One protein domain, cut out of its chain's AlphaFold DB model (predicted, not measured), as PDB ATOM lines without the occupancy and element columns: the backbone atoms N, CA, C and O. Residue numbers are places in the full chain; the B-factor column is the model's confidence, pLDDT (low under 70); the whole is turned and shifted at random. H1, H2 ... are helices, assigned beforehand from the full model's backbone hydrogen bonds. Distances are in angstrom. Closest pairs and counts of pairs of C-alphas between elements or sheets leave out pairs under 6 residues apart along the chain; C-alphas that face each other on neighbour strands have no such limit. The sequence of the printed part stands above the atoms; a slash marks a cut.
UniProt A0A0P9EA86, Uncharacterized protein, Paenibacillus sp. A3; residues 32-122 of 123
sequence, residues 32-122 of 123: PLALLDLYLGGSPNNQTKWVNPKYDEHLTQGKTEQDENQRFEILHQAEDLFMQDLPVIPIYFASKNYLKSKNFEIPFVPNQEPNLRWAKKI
ATOM      1  N   PRO A  32     217.827 206.082 221.915       84.06
ATOM      2  CA  PRO A  32     217.869 205.268 223.135       84.06
ATOM      3  C   PRO A  32     217.763 206.099 224.418       84.06
ATOM      4  O   PRO A  32     217.285 205.596 225.438       84.06
ATOM      5  N   LEU A  33     218.130 207.385 224.360       88.06
ATOM      6  CA  LEU A  33     218.046 208.294 225.498       88.06
ATOM      7  C   LEU A  33     216.643 208.314 226.113       88.06
ATOM      8  O   LEU A  33     216.528 208.320 227.331       88.06
ATOM      9  N   ALA A  34     215.578 208.267 225.306       85.94
ATOM     10  CA  ALA A  34     214.205 208.340 225.811       85.94
ATOM     11  C   ALA A  34     213.845 207.186 226.764       85.94
ATOM     12  O   ALA A  34     213.052 207.381 227.683       85.94
ATOM     13  N   LEU A  35     214.418 205.995 226.553       88.56
ATOM     14  CA  LEU A  35     214.215 204.845 227.434       88.56
ATOM     15  C   LEU A  35     215.062 204.975 228.702       88.56
ATOM     16  O   LEU A  35     214.554 204.772 229.804       88.56
ATOM     17  N   LEU A  36     216.338 205.334 228.544       92.25
ATOM     18  CA  LEU A  36     217.275 205.483 229.655       92.25
ATOM     19  C   LEU A  36     216.851 206.617 230.614       92.25
ATOM     20  O   LEU A  36     216.956 206.479 231.834       92.25
ATOM     21  N   ASP A  37     216.267 207.696 230.088       92.25
ATOM     22  CA  ASP A  37     215.791 208.852 230.863       92.25
ATOM     23  C   ASP A  37     214.668 208.500 231.857       92.25
ATOM     24  O   ASP A  37     214.481 209.174 232.872       92.25
ATOM     25  N   LEU A  38     213.932 207.407 231.611       91.81
ATOM     26  CA  LEU A  38     212.897 206.919 232.529       91.81
ATOM     27  C   LEU A  38     213.472 206.520 233.892       91.81
ATOM     28  O   LEU A  38     212.755 206.611 234.888       91.81
ATOM     29  N   TYR A  39     214.741 206.114 233.933       93.88
ATOM     30  CA  TYR A  39     215.416 205.592 235.120       93.88
ATOM     31  C   TYR A  39     216.365 206.588 235.783       93.88
ATOM     32  O   TYR A  39     217.052 206.213 236.730       93.88
ATOM     33  N   LEU A  40     216.380 207.854 235.345       92.88
ATOM     34  CA  LEU A  40     217.043 208.912 236.108       92.88
ATOM     35  C   LEU A  40     216.562 208.889 237.565       92.88
ATOM     36  O   LEU A  40     215.365 208.724 237.832       92.88
ATOM     37  N   GLY A  41     217.472 209.113 238.515       89.69
ATOM     38  CA  GLY A  41     217.140 209.037 239.942       89.69
ATOM     39  C   GLY A  41     216.022 210.000 240.369       89.69
ATOM     40  O   GLY A  41     215.201 209.673 241.224       89.69
ATOM     41  N   GLY A  42     215.949 211.173 239.730       89.06
ATOM     42  CA  GLY A  42     214.902 212.176 239.953       89.06
ATOM     43  C   GLY A  42     213.661 212.041 239.062       89.06
ATOM     44  O   GLY A  42     212.767 212.883 239.143       89.06
ATOM     45  N   SER A  43     213.597 211.036 238.183       90.19
ATOM     46  CA  SER A  43     212.484 210.888 237.244       90.19
ATOM     47  C   SER A  43     211.215 210.424 237.962       90.19
ATOM     48  O   SER A  43     211.243 209.409 238.661       90.19
ATOM     49  N   PRO A  44     210.057 211.078 237.747       92.00
ATOM     50  CA  PRO A  44     208.782 210.590 238.274       92.00
ATOM     51  C   PRO A  44     208.367 209.248 237.651       92.00
ATOM     52  O   PRO A  44     207.506 208.559 238.196       92.00
ATOM     53  N   ASN A  45     208.975 208.870 236.521       91.25
ATOM     54  CA  ASN A  45     208.725 207.600 235.846       91.25
ATOM     55  C   ASN A  45     209.573 206.451 236.413       91.25
ATOM     56  O   ASN A  45     209.309 205.292 236.092       91.25
ATOM     57  N   ASN A  46     210.553 206.746 237.272       93.62
ATOM     58  CA  ASN A  46     211.415 205.738 237.870       93.62
ATOM     59  C   ASN A  46     210.684 204.995 239.000       93.62
ATOM     60  O   ASN A  46     210.799 205.312 240.186       93.62
ATOM     61  N   GLN A  47     209.929 203.962 238.628       92.25
ATOM     62  CA  GLN A  47     209.187 203.132 239.582       92.25
ATOM     63  C   GLN A  47     210.088 202.186 240.391       92.25
ATOM     64  O   GLN A  47     209.683 201.725 241.457       92.25
ATOM     65  N   THR A  48     211.309 201.919 239.916       92.38
ATOM     66  CA  THR A  48     212.286 201.066 240.617       92.38
ATOM     67  C   THR A  48     212.895 201.762 241.833       92.38
ATOM     68  O   THR A  48     213.382 201.092 242.742       92.38
ATOM     69  N   LYS A  49     212.849 203.106 241.862       92.69
ATOM     70  CA  LYS A  49     213.546 203.969 242.833       92.69
ATOM     71  C   LYS A  49     215.064 203.753 242.864       92.69
ATOM     72  O   LYS A  49     215.716 204.132 243.836       92.69
ATOM     73  N   TRP A  50     215.621 203.136 241.826       95.62
ATOM     74  CA  TRP A  50     217.058 202.980 241.666       95.62
ATOM     75  C   TRP A  50     217.696 204.335 241.361       95.62
ATOM     76  O   TRP A  50     217.137 205.133 240.611       95.62
ATOM     77  N   VAL A  51     218.851 204.604 241.966       95.62
ATOM     78  CA  VAL A  51     219.591 205.856 241.802       95.62
ATOM     79  C   VAL A  51     221.064 205.511 241.657       95.62
ATOM     80  O   VAL A  51     221.637 204.877 242.543       95.62
ATOM     81  N   ASN A  52     221.685 205.971 240.574       97.19
ATOM     82  CA  ASN A  52     223.116 205.828 240.350       97.19
ATOM     83  C   ASN A  52     223.681 207.156 239.804       97.19
ATOM     84  O   ASN A  52     223.379 207.530 238.672       97.19
ATOM     85  N   PRO A  53     224.512 207.884 240.575       96.75
ATOM     86  CA  PRO A  53     225.029 209.187 240.151       96.75
ATOM     87  C   PRO A  53     225.847 209.153 238.853       96.75
ATOM     88  O   PRO A  53     225.810 210.116 238.096       96.75
ATOM     89  N   LYS A  54     226.570 208.055 238.581       97.06
ATOM     90  CA  LYS A  54     227.357 207.916 237.343       97.06
ATOM     91  C   LYS A  54     226.458 207.720 236.130       97.06
ATOM     92  O   LYS A  54     226.719 208.276 235.072       97.06
ATOM     93  N   TYR A  55     225.378 206.961 236.301       96.75
ATOM     94  CA  TYR A  55     224.351 206.817 235.276       96.75
ATOM     95  C   TYR A  55     223.728 208.176 234.922       96.75
ATOM     96  O   TYR A  55     223.698 208.556 233.753       96.75
ATOM     97  N   ASP A  56     223.313 208.946 235.935       96.19
ATOM     98  CA  ASP A  56     222.737 210.283 235.744       96.19
ATOM     99  C   ASP A  56     223.733 211.250 235.057       96.19
ATOM    100  O   ASP A  56     223.345 212.065 234.210       96.19
ATOM    101  N   GLU A  57     225.027 211.144 235.381       96.69
ATOM    102  CA  GLU A  57     226.102 211.907 234.739       96.69
ATOM    103  C   GLU A  57     226.243 211.555 233.251       96.69
ATOM    104  O   GLU A  57     226.213 212.457 232.411       96.69
ATOM    105  N   HIS A  58     226.324 210.267 232.906       96.62
ATOM    106  CA  HIS A  58     226.416 209.823 231.512       96.62
ATOM    107  C   HIS A  58     225.201 210.262 230.687       96.62
ATOM    108  O   HIS A  58     225.358 210.753 229.569       96.62
ATOM    109  N   LEU A  59     223.985 210.194 231.240       94.88
ATOM    110  CA  LEU A  59     222.798 210.702 230.543       94.88
ATOM    111  C   LEU A  59     222.834 212.219 230.343       94.88
ATOM    112  O   LEU A  59     222.373 212.718 229.315       94.88
ATOM    113  N   THR A  60     223.395 212.966 231.294       94.25
ATOM    114  CA  THR A  60     223.581 214.414 231.145       94.25
ATOM    115  C   THR A  60     224.587 214.724 230.036       94.25
ATOM    116  O   THR A  60     224.309 215.564 229.184       94.25
ATOM    117  N   GLN A  61     225.710 214.002 229.992       94.56
ATOM    118  CA  GLN A  61     226.725 214.142 228.946       94.56
ATOM    119  C   GLN A  61     226.154 213.800 227.562       94.56
ATOM    120  O   GLN A  61     226.258 214.610 226.640       94.56
ATOM    121  N   GLY A  62     225.447 212.672 227.429       93.31
ATOM    122  CA  GLY A  62     224.818 212.247 226.173       93.31
ATOM    123  C   GLY A  62     223.708 213.183 225.664       93.31
ATOM    124  O   GLY A  62     223.414 213.200 224.469       93.31
ATOM    125  N   LYS A  63     223.102 214.000 226.540       90.69
ATOM    126  CA  LYS A  63     222.160 215.069 226.151       90.69
ATOM    127  C   LYS A  63     222.850 216.291 225.549       90.69
ATOM    128  O   LYS A  63     222.223 217.014 224.777       90.69
ATOM    129  N   THR A  64     224.094 216.557 225.941       91.88
ATOM    130  CA  THR A  64     224.850 217.746 225.518       91.88
ATOM    131  C   THR A  64     225.864 217.470 224.414       91.88
ATOM    132  O   THR A  64     226.301 218.415 223.759       91.88
ATOM    133  N   GLU A  65     226.237 216.205 224.212       92.12
ATOM    134  CA  GLU A  65     227.194 215.792 223.189       92.12
ATOM    135  C   GLU A  65     226.628 215.999 221.775       92.12
ATOM    136  O   GLU A  65     225.479 215.657 221.488       92.12
ATOM    137  N   GLN A  66     227.443 216.587 220.897       88.75
ATOM    138  CA  GLN A  66     227.075 216.909 219.515       88.75
ATOM    139  C   GLN A  66     227.606 215.879 218.521       88.75
ATOM    140  O   GLN A  66     227.013 215.708 217.455       88.75
ATOM    141  N   ASP A  67     228.716 215.214 218.845       89.94
ATOM    142  CA  ASP A  67     229.236 214.125 218.034       89.94
ATOM    143  C   ASP A  67     228.423 212.852 218.272       89.94
ATOM    144  O   ASP A  67     228.367 212.310 219.373       89.94
ATOM    145  N   GLU A  68     227.787 212.361 217.214       87.00
ATOM    146  CA  GLU A  68     226.846 211.247 217.299       87.00
ATOM    147  C   GLU A  68     227.512 209.951 217.797       87.00
ATOM    148  O   GLU A  68     226.936 209.240 218.620       87.00
ATOM    149  N   ASN A  69     228.745 209.671 217.370       89.44
ATOM    150  CA  ASN A  69     229.457 208.456 217.772       89.44
ATOM    151  C   ASN A  69     229.841 208.492 219.256       89.44
ATOM    152  O   ASN A  69     229.572 207.537 219.982       89.44
ATOM    153  N   GLN A  70     230.427 209.599 219.722       93.50
ATOM    154  CA  GLN A  70     230.750 209.781 221.140       93.50
ATOM    155  C   GLN A  70     229.496 209.769 222.007       93.50
ATOM    156  O   GLN A  70     229.483 209.158 223.074       93.50
ATOM    157  N   ARG A  71     228.416 210.385 221.527       93.75
ATOM    158  CA  ARG A  71     227.123 210.354 222.198       93.75
ATOM    159  C   ARG A  71     226.634 208.922 222.401       93.75
ATOM    160  O   ARG A  71     226.230 208.584 223.511       93.75
ATOM    161  N   PHE A  72     226.660 208.084 221.365       93.31
ATOM    162  CA  PHE A  72     226.238 206.687 221.492       93.31
ATOM    163  C   PHE A  72     227.136 205.886 222.434       93.31
ATOM    164  O   PHE A  72     226.616 205.118 223.239       93.31
ATOM    165  N   GLU A  73     228.448 206.113 222.407       95.38
ATOM    166  CA  GLU A  73     229.385 205.474 223.336       95.38
ATOM    167  C   GLU A  73     229.056 205.813 224.801       95.38
ATOM    168  O   GLU A  73     228.973 204.928 225.651       95.38
ATOM    169  N   ILE A  74     228.776 207.085 225.099       96.44
ATOM    170  CA  ILE A  74     228.369 207.529 226.440       96.44
ATOM    171  C   ILE A  74     227.047 206.868 226.866       96.44
ATOM    172  O   ILE A  74     226.895 206.454 228.017       96.44
ATOM    173  N   LEU A  75     226.077 206.752 225.953       95.62
ATOM    174  CA  LEU A  75     224.795 206.108 226.257       95.62
ATOM    175  C   LEU A  75     224.940 204.598 226.483       95.62
ATOM    176  O   LEU A  75     224.248 204.060 227.346       95.62
ATOM    177  N   HIS A  76     225.864 203.930 225.790       95.94
ATOM    178  CA  HIS A  76     226.204 202.537 226.080       95.94
ATOM    179  C   HIS A  76     226.839 202.376 227.461       95.94
ATOM    180  O   HIS A  76     226.464 201.465 228.188       95.94
ATOM    181  N   GLN A  77     227.706 203.297 227.886       96.75
ATOM    182  CA  GLN A  77     228.260 203.272 229.246       96.75
ATOM    183  C   GLN A  77     227.168 203.414 230.317       96.75
ATOM    184  O   GLN A  77     227.216 202.747 231.353       96.75
ATOM    185  N   ALA A  78     226.153 204.251 230.071       96.50
ATOM    186  CA  ALA A  78     224.983 204.334 230.942       96.50
ATOM    187  C   ALA A  78     224.194 203.010 230.962       96.50
ATOM    188  O   ALA A  78     223.857 202.510 232.036       96.50
ATOM    189  N   GLU A  79     223.927 202.421 229.795       95.19
ATOM    190  CA  GLU A  79     223.244 201.127 229.679       95.19
ATOM    191  C   GLU A  79     224.019 199.999 230.380       95.19
ATOM    192  O   GLU A  79     223.420 199.204 231.099       95.19
ATOM    193  N   ASP A  80     225.346 199.963 230.268       96.12
ATOM    194  CA  ASP A  80     226.190 198.971 230.932       96.12
ATOM    195  C   ASP A  80     226.067 199.048 232.456       96.12
ATOM    196  O   ASP A  80     225.931 198.017 233.116       96.12
ATOM    197  N   LEU A  81     226.081 200.257 233.031       96.06
ATOM    198  CA  LEU A  81     225.853 200.446 234.469       96.06
ATOM    199  C   LEU A  81     224.451 199.989 234.875       96.06
ATOM    200  O   LEU A  81     224.283 199.317 235.893       96.06
ATOM    201  N   PHE A  82     223.448 200.316 234.061       95.19
ATOM    202  CA  PHE A  82     222.070 199.900 234.287       95.19
ATOM    203  C   PHE A  82     221.935 198.371 234.275       95.19
ATOM    204  O   PHE A  82     221.310 197.788 235.157       95.19
ATOM    205  N   MET A  83     222.575 197.697 233.322       94.00
ATOM    206  CA  MET A  83     222.542 196.240 233.199       94.00
ATOM    207  C   MET A  83     223.409 195.522 234.244       94.00
ATOM    208  O   MET A  83     223.128 194.370 234.561       94.00
ATOM    209  N   GLN A  84     224.424 196.181 234.808       95.19
ATOM    210  CA  GLN A  84     225.212 195.658 235.932       95.19
ATOM    211  C   GLN A  84     224.431 195.695 237.250       95.19
ATOM    212  O   GLN A  84     224.450 194.720 238.000       95.19
ATOM    213  N   ASP A  85     223.727 196.798 237.515       95.38
ATOM    214  CA  ASP A  85     222.971 196.983 238.758       95.38
ATOM    215  C   ASP A  85     221.614 196.250 238.746       95.38
ATOM    216  O   ASP A  85     221.010 196.054 239.802       95.38
ATOM    217  N   LEU A  86     221.138 195.831 237.564       93.44
ATOM    218  CA  LEU A  86     219.891 195.083 237.349       93.44
ATOM    219  C   LEU A  86     218.659 195.676 238.076       93.44
ATOM    220  O   LEU A  86     217.900 194.932 238.708       93.44
ATOM    221  N   PRO A  87     218.385 196.993 237.981       93.12
ATOM    222  CA  PRO A  87     217.186 197.583 238.580       93.12
ATOM    223  C   PRO A  87     215.900 197.101 237.894       93.12
ATOM    224  O   PRO A  87     214.818 197.145 238.483       93.12
ATOM    225  N   VAL A  88     216.017 196.608 236.657       91.81
ATOM    226  CA  VAL A  88     214.990 195.855 235.936       91.81
ATOM    227  C   VAL A  88     215.612 194.616 235.305       91.81
ATOM    228  O   VAL A  88     216.800 194.591 234.995       91.81
ATOM    229  N   ILE A  89     214.789 193.595 235.073       91.88
ATOM    230  CA  ILE A  89     215.197 192.359 234.399       91.88
ATOM    231  C   ILE A  89     214.437 192.285 233.068       91.88
ATOM    232  O   ILE A  89     213.241 191.974 233.075       91.88
ATOM    233  N   PRO A  90     215.080 192.601 231.929       89.56
ATOM    234  CA  PRO A  90     214.451 192.478 230.619       89.56
ATOM    235  C   PRO A  90     214.071 191.021 230.324       89.56
ATOM    236  O   PRO A  90     214.869 190.113 230.540       89.56
ATOM    237  N   ILE A  91     212.856 190.793 229.815       93.12
ATOM    238  CA  ILE A  91     212.349 189.438 229.516       93.12
ATOM    239  C   ILE A  91     212.288 189.190 228.003       93.12
ATOM    240  O   ILE A  91     212.702 188.136 227.529       93.12
ATOM    241  N   TYR A  92     211.754 190.143 227.233       91.12
ATOM    242  CA  TYR A  92     211.620 190.048 225.778       91.12
ATOM    243  C   TYR A  92     211.411 191.431 225.149       91.12
ATOM    244  O   TYR A  92     210.986 192.372 225.819       91.12
ATOM    245  N   PHE A  93     211.638 191.532 223.838       88.69
ATOM    246  CA  PHE A  93     211.235 192.688 223.037       88.69
ATOM    247  C   PHE A  93     209.826 192.470 222.491       88.69
ATOM    248  O   PHE A  93     209.566 191.505 221.770       88.69
ATOM    249  N   ALA A  94     208.891 193.341 222.868       85.75
ATOM    250  CA  ALA A  94     207.486 193.163 222.531       85.75
ATOM    251  C   ALA A  94     207.217 193.377 221.033       85.75
ATOM    252  O   ALA A  94     207.550 194.415 220.466       85.75
ATOM    253  N   SER A  95     206.530 192.418 220.411       84.75
ATOM    254  CA  SER A  95     205.979 192.546 219.059       84.75
ATOM    255  C   SER A  95     204.463 192.732 219.119       84.75
ATOM    256  O   SER A  95     203.782 191.972 219.812       84.75
ATOM    257  N   LYS A  96     203.911 193.680 218.355       84.62
ATOM    258  CA  LYS A  96     202.456 193.811 218.183       84.62
ATOM    259  C   LYS A  96     202.018 193.122 216.888       84.62
ATOM    260  O   LYS A  96     202.333 193.593 215.799       84.62
ATOM    261  N   ASN A  97     201.277 192.024 217.017       87.00
ATOM    262  CA  ASN A  97     200.753 191.257 215.887       87.00
ATOM    263  C   ASN A  97     199.280 191.597 215.649       87.00
ATOM    264  O   ASN A  97     198.490 191.617 216.591       87.00
ATOM    265  N   TYR A  98     198.900 191.820 214.389       87.25
ATOM    266  CA  TYR A  98     197.531 192.173 214.011       87.25
ATOM    267  C   TYR A  98     197.029 191.295 212.870       87.25
ATOM    268  O   TYR A  98     197.759 190.998 211.925       87.25
ATOM    269  N   LEU A  99     195.748 190.933 212.928       89.56
ATOM    270  CA  LEU A  99     195.041 190.322 211.808       89.56
ATOM    271  C   LEU A  99     194.329 191.419 211.015       89.56
ATOM    272  O   LEU A  99     193.583 192.213 211.585       89.56
ATOM    273  N   LYS A 100     194.539 191.449 209.695       88.50
ATOM    274  CA  LYS A 100     193.827 192.358 208.790       88.50
ATOM    275  C   LYS A 100     192.990 191.588 207.778       88.50
ATOM    276  O   LYS A 100     193.405 190.545 207.272       88.50
ATOM    277  N   SER A 101     191.821 192.133 207.451       90.69
ATOM    278  CA  SER A 101     191.028 191.645 206.323       90.69
ATOM    279  C   SER A 101     191.779 191.882 205.010       90.69
ATOM    280  O   SER A 101     192.438 192.908 204.844       90.69
ATOM    281  N   LYS A 102     191.640 190.956 204.053       91.00
ATOM    282  CA  LYS A 102     192.227 191.088 202.707       91.00
ATOM    283  C   LYS A 102     191.634 192.260 201.916       91.00
ATOM    284  O   LYS A 102     192.274 192.753 200.998       91.00
ATOM    285  N   ASN A 103     190.444 192.721 202.303       93.88
ATOM    286  CA  ASN A 103     189.703 193.764 201.593       93.88
ATOM    287  C   ASN A 103     190.193 195.179 201.935       93.88
ATOM    288  O   ASN A 103     189.733 196.146 201.328       93.88
ATOM    289  N   PHE A 104     191.087 195.314 202.922       92.44
ATOM    290  CA  PHE A 104     191.575 196.601 203.402       92.44
ATOM    291  C   PHE A 104     193.102 196.659 203.434       92.44
ATOM    292  O   PHE A 104     193.791 195.761 203.925       92.44
ATOM    293  N   GLU A 105     193.633 197.776 202.955       91.12
ATOM    294  CA  GLU A 105     195.015 198.172 203.152       91.12
ATOM    295  C   GLU A 105     195.072 199.107 204.352       91.12
ATOM    296  O   GLU A 105     194.397 200.133 204.372       91.12
ATOM    297  N   ILE A 106     195.852 198.739 205.364       90.31
ATOM    298  CA  ILE A 106     196.048 199.537 206.572       90.31
ATOM    299  C   ILE A 106     197.547 199.824 206.659       90.31
ATOM    300  O   ILE A 106     198.325 198.864 206.627       90.31
ATOM    301  N   PRO A 107     197.970 201.098 206.734       86.44
ATOM    302  CA  PRO A 107     199.375 201.424 206.929       86.44
ATOM    303  C   PRO A 107     199.818 200.997 208.332       86.44
ATOM    304  O   PRO A 107     199.168 201.327 209.327       86.44
ATOM    305  N   PHE A 108     200.935 200.274 208.407       84.81
ATOM    306  CA  PHE A 108     201.592 199.925 209.664       84.81
ATOM    307  C   PHE A 108     202.804 200.829 209.844       84.81
ATOM    308  O   PHE A 108     203.747 200.774 209.056       84.81
ATOM    309  N   VAL A 109     202.761 201.667 210.876       80.38
ATOM    310  CA  VAL A 109     203.886 202.516 211.270       80.38
ATOM    311  C   VAL A 109     204.595 201.835 212.447       80.38
ATOM    312  O   VAL A 109     203.912 201.424 213.391       80.38
ATOM    313  N   PRO A 110     205.934 201.683 212.418       75.12
ATOM    314  CA  PRO A 110     206.686 201.128 213.542       75.12
ATOM    315  C   PRO A 110     206.362 201.849 214.856       75.12
ATOM    316  O   PRO A 110     206.206 203.068 214.879       75.12
ATOM    317  N   ASN A 111     206.253 201.092 215.951       72.44
ATOM    318  CA  ASN A 111     205.930 201.592 217.296       72.44
ATOM    319  C   ASN A 111     204.578 202.325 217.435       72.44
ATOM    320  O   ASN A 111     204.332 202.960 218.459       72.44
ATOM    321  N   GLN A 112     203.674 202.204 216.458       79.56
ATOM    322  CA  GLN A 112     202.317 202.745 216.534       79.56
ATOM    323  C   GLN A 112     201.265 201.652 216.366       79.56
ATOM    324  O   GLN A 112     201.506 200.586 215.798       79.56
ATOM    325  N   GLU A 113     200.068 201.919 216.881       84.19
ATOM    326  CA  GLU A 113     198.921 201.061 216.602       84.19
ATOM    327  C   GLU A 113     198.390 201.330 215.187       84.19
ATOM    328  O   GLU A 113     198.429 202.476 214.727       84.19
ATOM    329  N   PRO A 114     197.896 200.299 214.475       86.19
ATOM    330  CA  PRO A 114     197.331 200.460 213.147       86.19
ATOM    331  C   PRO A 114     196.171 201.441 213.212       86.19
ATOM    332  O   PRO A 114     195.166 201.208 213.886       86.19
ATOM    333  N   ASN A 115     196.298 202.549 212.496       86.38
ATOM    334  CA  ASN A 115     195.280 203.576 212.533       86.38
ATOM    335  C   ASN A 115     194.310 203.397 211.362       86.38
ATOM    336  O   ASN A 115     194.638 203.608 210.192       86.38
ATOM    337  N   LEU A 116     193.079 203.026 211.716       88.19
ATOM    338  CA  LEU A 116     192.010 202.724 210.770       88.19
ATOM    339  C   LEU A 116     191.533 203.947 209.978       88.19
ATOM    340  O   LEU A 116     190.924 203.779 208.927       88.19
ATOM    341  N   ARG A 117     191.840 205.173 210.425       88.75
ATOM    342  CA  ARG A 117     191.512 206.407 209.691       88.75
ATOM    343  C   ARG A 117     192.096 206.409 208.280       88.75
ATOM    344  O   ARG A 117     191.492 206.977 207.375       88.75
ATOM    345  N   TRP A 118     193.263 205.797 208.097       88.69
ATOM    346  CA  TRP A 118     193.950 205.728 206.806       88.69
ATOM    347  C   TRP A 118     193.763 204.385 206.102       88.69
ATOM    348  O   TRP A 118     194.454 204.110 205.120       88.69
ATOM    349  N   ALA A 119     192.837 203.552 206.581       91.62
ATOM    350  CA  ALA A 119     192.510 202.304 205.919       91.62
ATOM    351  C   ALA A 119     191.863 202.581 204.555       91.62
ATOM    352  O   ALA A 119     190.927 203.374 204.440       91.62
ATOM    353  N   LYS A 120     192.344 201.900 203.517       90.94
ATOM    354  CA  LYS A 120     191.795 201.977 202.161       90.94
ATOM    355  C   LYS A 120     191.138 200.657 201.808       90.94
ATOM    356  O   LYS A 120     191.729 199.597 201.993       90.94
ATOM    357  N   LYS A 121     189.915 200.714 201.291       92.06
ATOM    358  CA  LYS A 121     189.242 199.538 200.737       92.06
ATOM    359  C   LYS A 121     189.860 199.221 199.373       92.06
ATOM    360  O   LYS A 121     189.926 200.108 198.528       92.06
ATOM    361  N   ILE A 122     190.321 197.987 199.187       90.44
ATOM    362  CA  ILE A 122     191.022 197.539 197.970       90.44
ATOM    363  C   ILE A 122     190.174 196.586 197.112       90.44
ATOM    364  O   ILE A 122     190.490 196.394 195.942       90.44
TER     365      ILE A 122
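What this domain is: This is residues 32 to 122 of the 123 residues of an uncharacterized protein of Paenibacillus sp. A3 (UniProt A0A0P9EA86). A small head of three helices, with the helical hairpin of H2 and H3 side by side and the short H1 packed on it, has a long tail of residues 86 to 122 that makes much of the length. The tail leaves the head at the end of H3, runs away from it as far as residues 103 and 104, folds back to residue 111, and turns outward again to residue 122, so residues 104 to 122 form a loop; residues 89 to 94 stand free. The printed part has 91 residues with three named helices, H1, H2, H3 in that order, and no named strand; its class is all helix, though under half of the residues, 37 of 91, are in named elements. It is only just extended, close to loose, with a radius of gyration of the C-alphas of 18.7 A, and its elongated outline spans 55 by 30 by 21 A.

Where its parts are: Begin with the longest helix, H3, residues 68 to 85: find C-alpha 68 at (226.846, 211.247, 217.299) and go 26.1 A to C-alpha 85 at (222.971, 196.983, 238.758). Before it comes H2, residues 53 to 64, 17.0 A from first to last C-alpha. The first helix is H1, residues 33 to 39, which begins at C-alpha 33 at (218.046, 208.294, 225.498) and is 10.3 A long.

How they stand to each other: Look first at H3 and H2, a helical hairpin: they touch, the closest C-alphas being those of Gly 62 and Arg 71, 5.0 A apart. They run opposite ways at a shallow tilt of 19 degrees. H1 and H2 also form a helical hairpin and touch, H2 with residues 59 to 63 alone; the closest C-alphas are those of Asp 37 and Leu 59, 7.3 A apart. They run opposite ways at a shallow tilt of 25 degrees. H1 and H3 only just touch, with 3 pairs of C-alphas within 8 A, and H3 does so with residues 75 to 79 alone; the closest C-alphas are those of Leu 33 and Leu 75, 7.1 A apart. They run the same way at a shallow tilt of 27 degrees. The helix packing is mostly aligned, the touching helices standing at shallow tilts. In H2 and H3 every O i to N i+4 pair is within hydrogen-bond range; in H1 it is 1 of 3, beside 3 of 4 O i to N i+3 pairs. In the tail, residues 104 to 105 pair with residues 120 to 121, antiparallel.

The domain as a whole: The two C-alphas farthest apart, those of Pro 53 and Ile 122, are 55.4 A apart. The printed part has no cut. The link from H1 to H2, 13 residues, is long; that from H2 to H3, 3 residues, is tight. The mean pLDDT of the printed part is 91.1, and no printed residue is under 70.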